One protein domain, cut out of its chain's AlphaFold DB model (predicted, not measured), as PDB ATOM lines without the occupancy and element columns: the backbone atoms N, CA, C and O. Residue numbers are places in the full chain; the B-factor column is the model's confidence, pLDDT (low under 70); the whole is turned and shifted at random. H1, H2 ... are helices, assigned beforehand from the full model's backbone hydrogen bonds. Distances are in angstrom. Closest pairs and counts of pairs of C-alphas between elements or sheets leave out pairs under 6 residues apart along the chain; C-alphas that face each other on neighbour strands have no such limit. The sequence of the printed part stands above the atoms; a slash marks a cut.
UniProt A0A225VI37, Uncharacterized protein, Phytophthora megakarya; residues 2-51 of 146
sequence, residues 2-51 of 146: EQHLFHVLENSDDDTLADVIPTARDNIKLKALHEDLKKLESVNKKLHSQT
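What this domain is: This is residues 2 to 51 of the 146 residues of an uncharacterized protein of Phytophthora megakarya (UniProt A0A225VI37). The printed part is an open hook: the long helix H3 makes the long arm, the shorter helix H1 the short arm, and the small helix H2 sits at the turn between them. The arms leave an open gap, and most of H3 sticks out, with residues 31 to 51, of which 31 to 47 belong to H3, standing free. The printed part has 50 residues with three named helices, in the order H1, H2, H3, and no named strand; its class is all helix. It is extended, with a radius of gyration of the C-alphas of 16.4 A and spans of 52 by 23 by 14 A.

Where its parts are: H1 holds residues 2 to 10, 13.0 A from first to last C-alpha, beginning at C-alpha 2 at (16.878, 86.744, 29.437). H2 follows with residues 14 to 18, its first C-alpha at (15.928, 105.407, 24.420). H3, the longest helix, holds residues 24 to 47 and measures 34.9 A, ending at C-alpha 47 at (6.666, 63.276, 13.716).

How they stand to each other: H1 and H2 are close but not clearly touching; their closest C-alphas, those of Leu 9 and Leu 17, are 7.3 A apart. H1 and H3 are apart. H2 and H3 are apart too, though they follow each other in the chain. In H2 and H3 every O i to N i+4 pair is within hydrogen-bond range; in H1 it is 4 of 5.

The domain as a whole: The two C-alphas farthest apart, those of Asp 15 and Thr 51, are 52.8 A apart. The printed part has no cut. The links H1 to H2 and H2 to H3 are tight, with 3 and 5 residues. The mean pLDDT of the printed part is 81.1; residues 2 to 12 and residue 51 are under 70.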
ATOM      1  N   GLU A   2      16.751  85.487  28.670       51.16
ATOM      2  CA  GLU A   2      16.878  86.744  29.437       51.16
ATOM      3  C   GLU A   2      18.166  87.532  29.116       51.16
ATOM      4  O   GLU A   2      18.103  88.716  28.824       51.16
ATOM      5  N   GLN A   3      19.333  86.875  29.057       50.59
ATOM      6  CA  GLN A   3      20.611  87.584  28.869       50.59
ATOM      7  C   GLN A   3      20.815  88.217  27.480       50.59
ATOM      8  O   GLN A   3      21.564  89.176  27.358       50.59
ATOM      9  N   HIS A   4      20.150  87.712  26.434       56.84
ATOM     10  CA  HIS A   4      20.203  88.347  25.108       56.84
ATOM     11  C   HIS A   4      19.278  89.561  25.023       56.84
ATOM     12  O   HIS A   4      19.579  90.499  24.296       56.84
ATOM     13  N   LEU A   5      18.177  89.558  25.784       59.66
ATOM     14  CA  LEU A   5      17.261  90.691  25.854       59.66
ATOM     15  C   LEU A   5      17.964  91.899  26.492       59.66
ATOM     16  O   LEU A   5      17.933  92.984  25.931       59.66
ATOM     17  N   PHE A   6      18.676  91.681  27.603       61.94
ATOM     18  CA  PHE A   6      19.411  92.739  28.306       61.94
ATOM     19  C   PHE A   6      20.477  93.425  27.436       61.94
ATOM     20  O   PHE A   6      20.576  94.644  27.459       61.94
ATOM     21  N   HIS A   7      21.213  92.675  26.610       63.97
ATOM     22  CA  HIS A   7      22.268  93.248  25.764       63.97
ATOM     23  C   HIS A   7      21.740  94.078  24.577       63.97
ATOM     24  O   HIS A   7      22.417  94.988  24.102       63.97
ATOM     25  N   VAL A   8      20.533  93.774  24.087       64.25
ATOM     26  CA  VAL A   8      19.874  94.558  23.024       64.25
ATOM     27  C   VAL A   8      19.329  95.876  23.580       64.25
ATOM     28  O   VAL A   8      19.401  96.902  22.907       64.25
ATOM     29  N   LEU A   9      18.836  95.864  24.821       64.25
ATOM     30  CA  LEU A   9      18.317  97.055  25.499       64.25
ATOM     31  C   LEU A   9      19.425  98.059  25.860       64.25
ATOM     32  O   LEU A   9      19.179  99.255  25.858       64.25
ATOM     33  N   GLU A  10      20.641  97.584  26.143       66.38
ATOM     34  CA  GLU A  10      21.764  98.422  26.597       66.38
ATOM     35  C   GLU A  10      22.464  99.198  25.460       66.38
ATOM     36  O   GLU A  10      23.149 100.181  25.719       66.38
ATOM     37  N   ASN A  11      22.266  98.789  24.200       67.56
ATOM     38  CA  ASN A  11      22.929  99.369  23.021       67.56
ATOM     39  C   ASN A  11      21.989 100.170  22.093       67.56
ATOM     40  O   ASN A  11      22.396 100.524  20.986       67.56
ATOM     41  N   SER A  12      20.740 100.412  22.500       66.75
ATOM     42  CA  SER A  12      19.726 101.094  21.681       66.75
ATOM     43  C   SER A  12      19.392 102.467  22.268       66.75
ATOM     44  O   SER A  12      19.271 102.592  23.485       66.75
ATOM     45  N   ASP A  13      19.219 103.488  21.425       77.88
ATOM     46  CA  ASP A  13      18.795 104.822  21.869       77.88
ATOM     47  C   ASP A  13      17.387 104.760  22.495       77.88
ATOM     48  O   ASP A  13      16.497 104.103  21.946       77.88
ATOM     49  N   ASP A  14      17.166 105.466  23.611       72.50
ATOM     50  CA  ASP A  14      15.928 105.407  24.420       72.50
ATOM     51  C   ASP A  14      14.657 105.734  23.605       72.50
ATOM     52  O   ASP A  14      13.633 105.057  23.721       72.50
ATOM     53  N   ASP A  15      14.752 106.691  22.674       74.50
ATOM     54  CA  ASP A  15      13.649 107.059  21.774       74.50
ATOM     55  C   ASP A  15      13.274 105.923  20.805       74.50
ATOM     56  O   ASP A  15      12.098 105.702  20.519       74.50
ATOM     57  N   THR A  16      14.256 105.154  20.325       73.31
ATOM     58  CA  THR A  16      14.011 103.984  19.455       73.31
ATOM     59  C   THR A  16      13.555 102.762  20.246       73.31
ATOM     60  O   THR A  16      12.932 101.849  19.699       73.31
ATOM     61  N   LEU A  17      13.848 102.750  21.548       73.62
ATOM     62  CA  LEU A  17      13.517 101.661  22.446       73.62
ATOM     63  C   LEU A  17      12.020 101.645  22.787       73.62
ATOM     64  O   LEU A  17      11.411 100.573  22.848       73.62
ATOM     65  N   ALA A  18      11.407 102.820  22.948       71.44
ATOM     66  CA  ALA A  18       9.978 102.957  23.230       71.44
ATOM     67  C   ALA A  18       9.084 102.284  22.168       71.44
ATOM     68  O   ALA A  18       8.066 101.682  22.519       71.44
ATOM     69  N   ASP A  19       9.496 102.312  20.897       76.94
ATOM     70  CA  ASP A  19       8.749 101.726  19.776       76.94
ATOM     71  C   ASP A  19       8.844 100.191  19.704       76.94
ATOM     72  O   ASP A  19       7.997  99.538  19.086       76.94
ATOM     73  N   VAL A  20       9.856  99.587  20.338       75.44
ATOM     74  CA  VAL A  20      10.096  98.131  20.302       75.44
ATOM     75  C   VAL A  20       9.710  97.415  21.594       75.44
ATOM     76  O   VAL A  20       9.648  96.181  21.605       75.44
ATOM     77  N   ILE A  21       9.413  98.146  22.674       81.06
ATOM     78  CA  ILE A  21       8.920  97.559  23.924       81.06
ATOM     79  C   ILE A  21       7.481  97.061  23.708       81.06
ATOM     80  O   ILE A  21       6.564  97.861  23.506       81.06
ATOM     81  N   PRO A  22       7.220  95.742  23.797       81.62
ATOM     82  CA  PRO A  22       5.870  95.232  23.638       81.62
ATOM     83  C   PRO A  22       4.982  95.743  24.771       81.62
ATOM     84  O   PRO A  22       5.354  95.684  25.949       81.62
ATOM     85  N   THR A  23       3.761  96.161  24.445       88.94
ATOM     86  CA  THR A  23       2.794  96.543  25.481       88.94
ATOM     87  C   THR A  23       2.481  95.351  26.395       88.94
ATOM     88  O   THR A  23       2.697  94.185  26.046       88.94
ATOM     89  N   ALA A  24       1.906  95.600  27.576       88.56
ATOM     90  CA  ALA A  24       1.450  94.519  28.457       88.56
ATOM     91  C   ALA A  24       0.497  93.543  27.733       88.56
ATOM     92  O   ALA A  24       0.568  92.328  27.925       88.56
ATOM     93  N   ARG A  25      -0.354  94.065  26.840       89.62
ATOM     94  CA  ARG A  25      -1.258  93.263  26.010       89.62
ATOM     95  C   ARG A  25      -0.499  92.397  25.009       89.62
ATOM     96  O   ARG A  25      -0.867  91.236  24.818       89.62
ATOM     97  N   ASP A  26       0.538  92.934  24.379       90.94
ATOM     98  CA  ASP A  26       1.343  92.186  23.412       90.94
ATOM     99  C   ASP A  26       2.171  91.107  24.099       90.94
ATOM    100  O   ASP A  26       2.210  89.979  23.617       90.94
ATOM    101  N   ASN A  27       2.703  91.384  25.290       90.00
ATOM    102  CA  ASN A  27       3.359  90.379  26.125       90.00
ATOM    103  C   ASN A  27       2.430  89.204  26.479       90.00
ATOM    104  O   ASN A  27       2.856  88.049  26.442       90.00
ATOM    105  N   ILE A  28       1.154  89.463  26.787       93.44
ATOM    106  CA  ILE A  28       0.166  88.396  27.034       93.44
ATOM    107  C   ILE A  28      -0.048  87.551  25.770       93.44
ATOM    108  O   ILE A  28      -0.010  86.322  25.840       93.44
ATOM    109  N   LYS A  29      -0.234  88.195  24.610       94.00
ATOM    110  CA  LYS A  29      -0.398  87.493  23.326       94.00
ATOM    111  C   LYS A  29       0.842  86.678  22.961       94.00
ATOM    112  O   LYS A  29       0.709  85.536  22.533       94.00
ATOM    113  N   LEU A  30       2.034  87.239  23.157       92.69
ATOM    114  CA  LEU A  30       3.304  86.587  22.859       92.69
ATOM    115  C   LEU A  30       3.505  85.346  23.729       92.69
ATOM    116  O   LEU A  30       3.895  84.300  23.217       92.69
ATOM    117  N   LYS A  31       3.176  85.426  25.024       93.00
ATOM    118  CA  LYS A  31       3.206  84.262  25.921       93.00
ATOM    119  C   LYS A  31       2.251  83.166  25.451       93.00
ATOM    120  O   LYS A  31       2.657  82.009  25.396       93.00
ATOM    121  N   ALA A  32       1.023  83.519  25.069       93.31
ATOM    122  CA  ALA A  32       0.064  82.550  24.538       93.31
ATOM    123  C   ALA A  32       0.574  81.887  23.245       93.31
ATOM    124  O   ALA A  32       0.590  80.660  23.147       93.31
ATOM    125  N   LEU A  33       1.079  82.687  22.300       94.38
ATOM    126  CA  LEU A  33       1.665  82.196  21.052       94.38
ATOM    127  C   LEU A  33       2.864  81.276  21.308       94.38
ATOM    128  O   LEU A  33       2.990  80.234  20.672       94.38
ATOM    129  N   HIS A  34       3.736  81.632  22.248       94.06
ATOM    130  CA  HIS A  34       4.898  80.824  22.597       94.06
ATOM    131  C   HIS A  34       4.498  79.443  23.139       94.06
ATOM    132  O   HIS A  34       5.096  78.437  22.754       94.06
ATOM    133  N   GLU A  35       3.461  79.364  23.975       95.62
ATOM    134  CA  GLU A  35       2.941  78.077  24.449       95.62
ATOM    135  C   GLU A  35       2.330  77.238  23.318       95.62
ATOM    136  O   GLU A  35       2.488  76.015  23.292       95.62
ATOM    137  N   ASP A  36       1.686  77.874  22.344       93.50
ATOM    138  CA  ASP A  36       1.174  77.184  21.160       93.50
ATOM    139  C   ASP A  36       2.296  76.670  20.250       93.50
ATOM    140  O   ASP A  36       2.251  75.517  19.803       93.50
ATOM    141  N   LEU A  37       3.354  77.462  20.054       95.50
ATOM    142  CA  LEU A  37       4.542  77.044  19.309       95.50
ATOM    143  C   LEU A  37       5.251  75.862  19.979       95.50
ATOM    144  O   LEU A  37       5.648  74.935  19.276       95.50
ATOM    145  N   LYS A  38       5.341  75.819  21.315       94.88
ATOM    146  CA  LYS A  38       5.888  74.654  22.042       94.88
ATOM    147  C   LYS A  38       5.093  73.375  21.789       94.88
ATOM    148  O   LYS A  38       5.681  72.305  21.602       94.88
ATOM    149  N   LYS A  39       3.757  73.451  21.775       92.75
ATOM    150  CA  LYS A  39       2.905  72.286  21.466       92.75
ATOM    151  C   LYS A  39       3.184  71.790  20.050       92.75
ATOM    152  O   LYS A  39       3.378  70.588  19.851       92.75
ATOM    153  N   LEU A  40       3.242  72.708  19.085       93.44
ATOM    154  CA  LEU A  40       3.491  72.372  17.686       93.44
ATOM    155  C   LEU A  40       4.903  71.807  17.482       93.44
ATOM    156  O   LEU A  40       5.065  70.802  16.794       93.44
ATOM    157  N   GLU A  41       5.905  72.376  18.150       94.00
ATOM    158  CA  GLU A  41       7.278  71.870  18.166       94.00
ATOM    159  C   GLU A  41       7.332  70.435  18.711       94.00
ATOM    160  O   GLU A  41       7.968  69.567  18.111       94.00
ATOM    161  N   SER A  42       6.627  70.148  19.811       93.56
ATOM    162  CA  SER A  42       6.548  68.797  20.380       93.56
ATOM    163  C   SER A  42       5.964  67.789  19.389       93.56
ATOM    164  O   SER A  42       6.521  66.702  19.207       93.56
ATOM    165  N   VAL A  43       4.867  68.148  18.715       92.12
ATOM    166  CA  VAL A  43       4.274  67.307  17.666       92.12
ATOM    167  C   VAL A  43       5.260  67.109  16.518       92.12
ATOM    168  O   VAL A  43       5.442  65.981  16.062       92.12
ATOM    169  N   ASN A  44       5.938  68.172  16.090       92.12
ATOM    170  CA  ASN A  44       6.874  68.121  14.977       92.12
ATOM    171  C   ASN A  44       8.081  67.220  15.279       92.12
ATOM    172  O   ASN A  44       8.447  66.378  14.461       92.12
ATOM    173  N   LYS A  45       8.650  67.320  16.487       92.19
ATOM    174  CA  LYS A  45       9.718  66.426  16.969       92.19
ATOM    175  C   LYS A  45       9.262  64.969  16.993       92.19
ATOM    176  O   LYS A  45       9.985  64.087  16.539       92.19
ATOM    177  N   LYS A  46       8.044  64.711  17.483       90.56
ATOM    178  CA  LYS A  46       7.444  63.368  17.479       90.56
ATOM    179  C   LYS A  46       7.229  62.839  16.059       90.56
ATOM    180  O   LYS A  46       7.370  61.641  15.840       90.56
ATOM    181  N   LEU A  47       6.878  63.690  15.102       89.75
ATOM    182  CA  LEU A  47       6.666  63.276  13.716       89.75
ATOM    183  C   LEU A  47       7.986  62.937  13.009       89.75
ATOM    184  O   LEU A  47       8.040  61.950  12.285       89.75
ATOM    185  N   HIS A  48       9.048  63.696  13.281       85.56
ATOM    186  CA  HIS A  48      10.381  63.488  12.704       85.56
ATOM    187  C   HIS A  48      11.189  62.342  13.344       85.56
ATOM    188  O   HIS A  48      12.301  62.056  12.903       85.56
ATOM    189  N   SER A  49      10.670  61.666  14.373       86.69
ATOM    190  CA  SER A  49      11.330  60.482  14.938       86.69
ATOM    191  C   SER A  49      11.324  59.308  13.944       86.69
ATOM    192  O   SER A  49      10.339  59.112  13.237       86.69
ATOM    193  N   GLN A  50      12.389  58.498  13.933       70.69
ATOM    194  CA  GLN A  50      12.717  57.536  12.862       70.69
ATOM    195  C   GLN A  50      11.651  56.475  12.535       70.69
ATOM    196  O   GLN A  50      11.630  55.981  11.411       70.69
ATOM    197  N   THR A  51      10.759  56.130  13.466       66.69
ATOM    198  CA  THR A  51       9.757  55.081  13.239       66.69
ATOM    199  C   THR A  51       8.418  55.514  13.801       66.69
ATOM    200  O   THR A  51       8.221  55.527  15.017       66.69
TER     201      THR A  51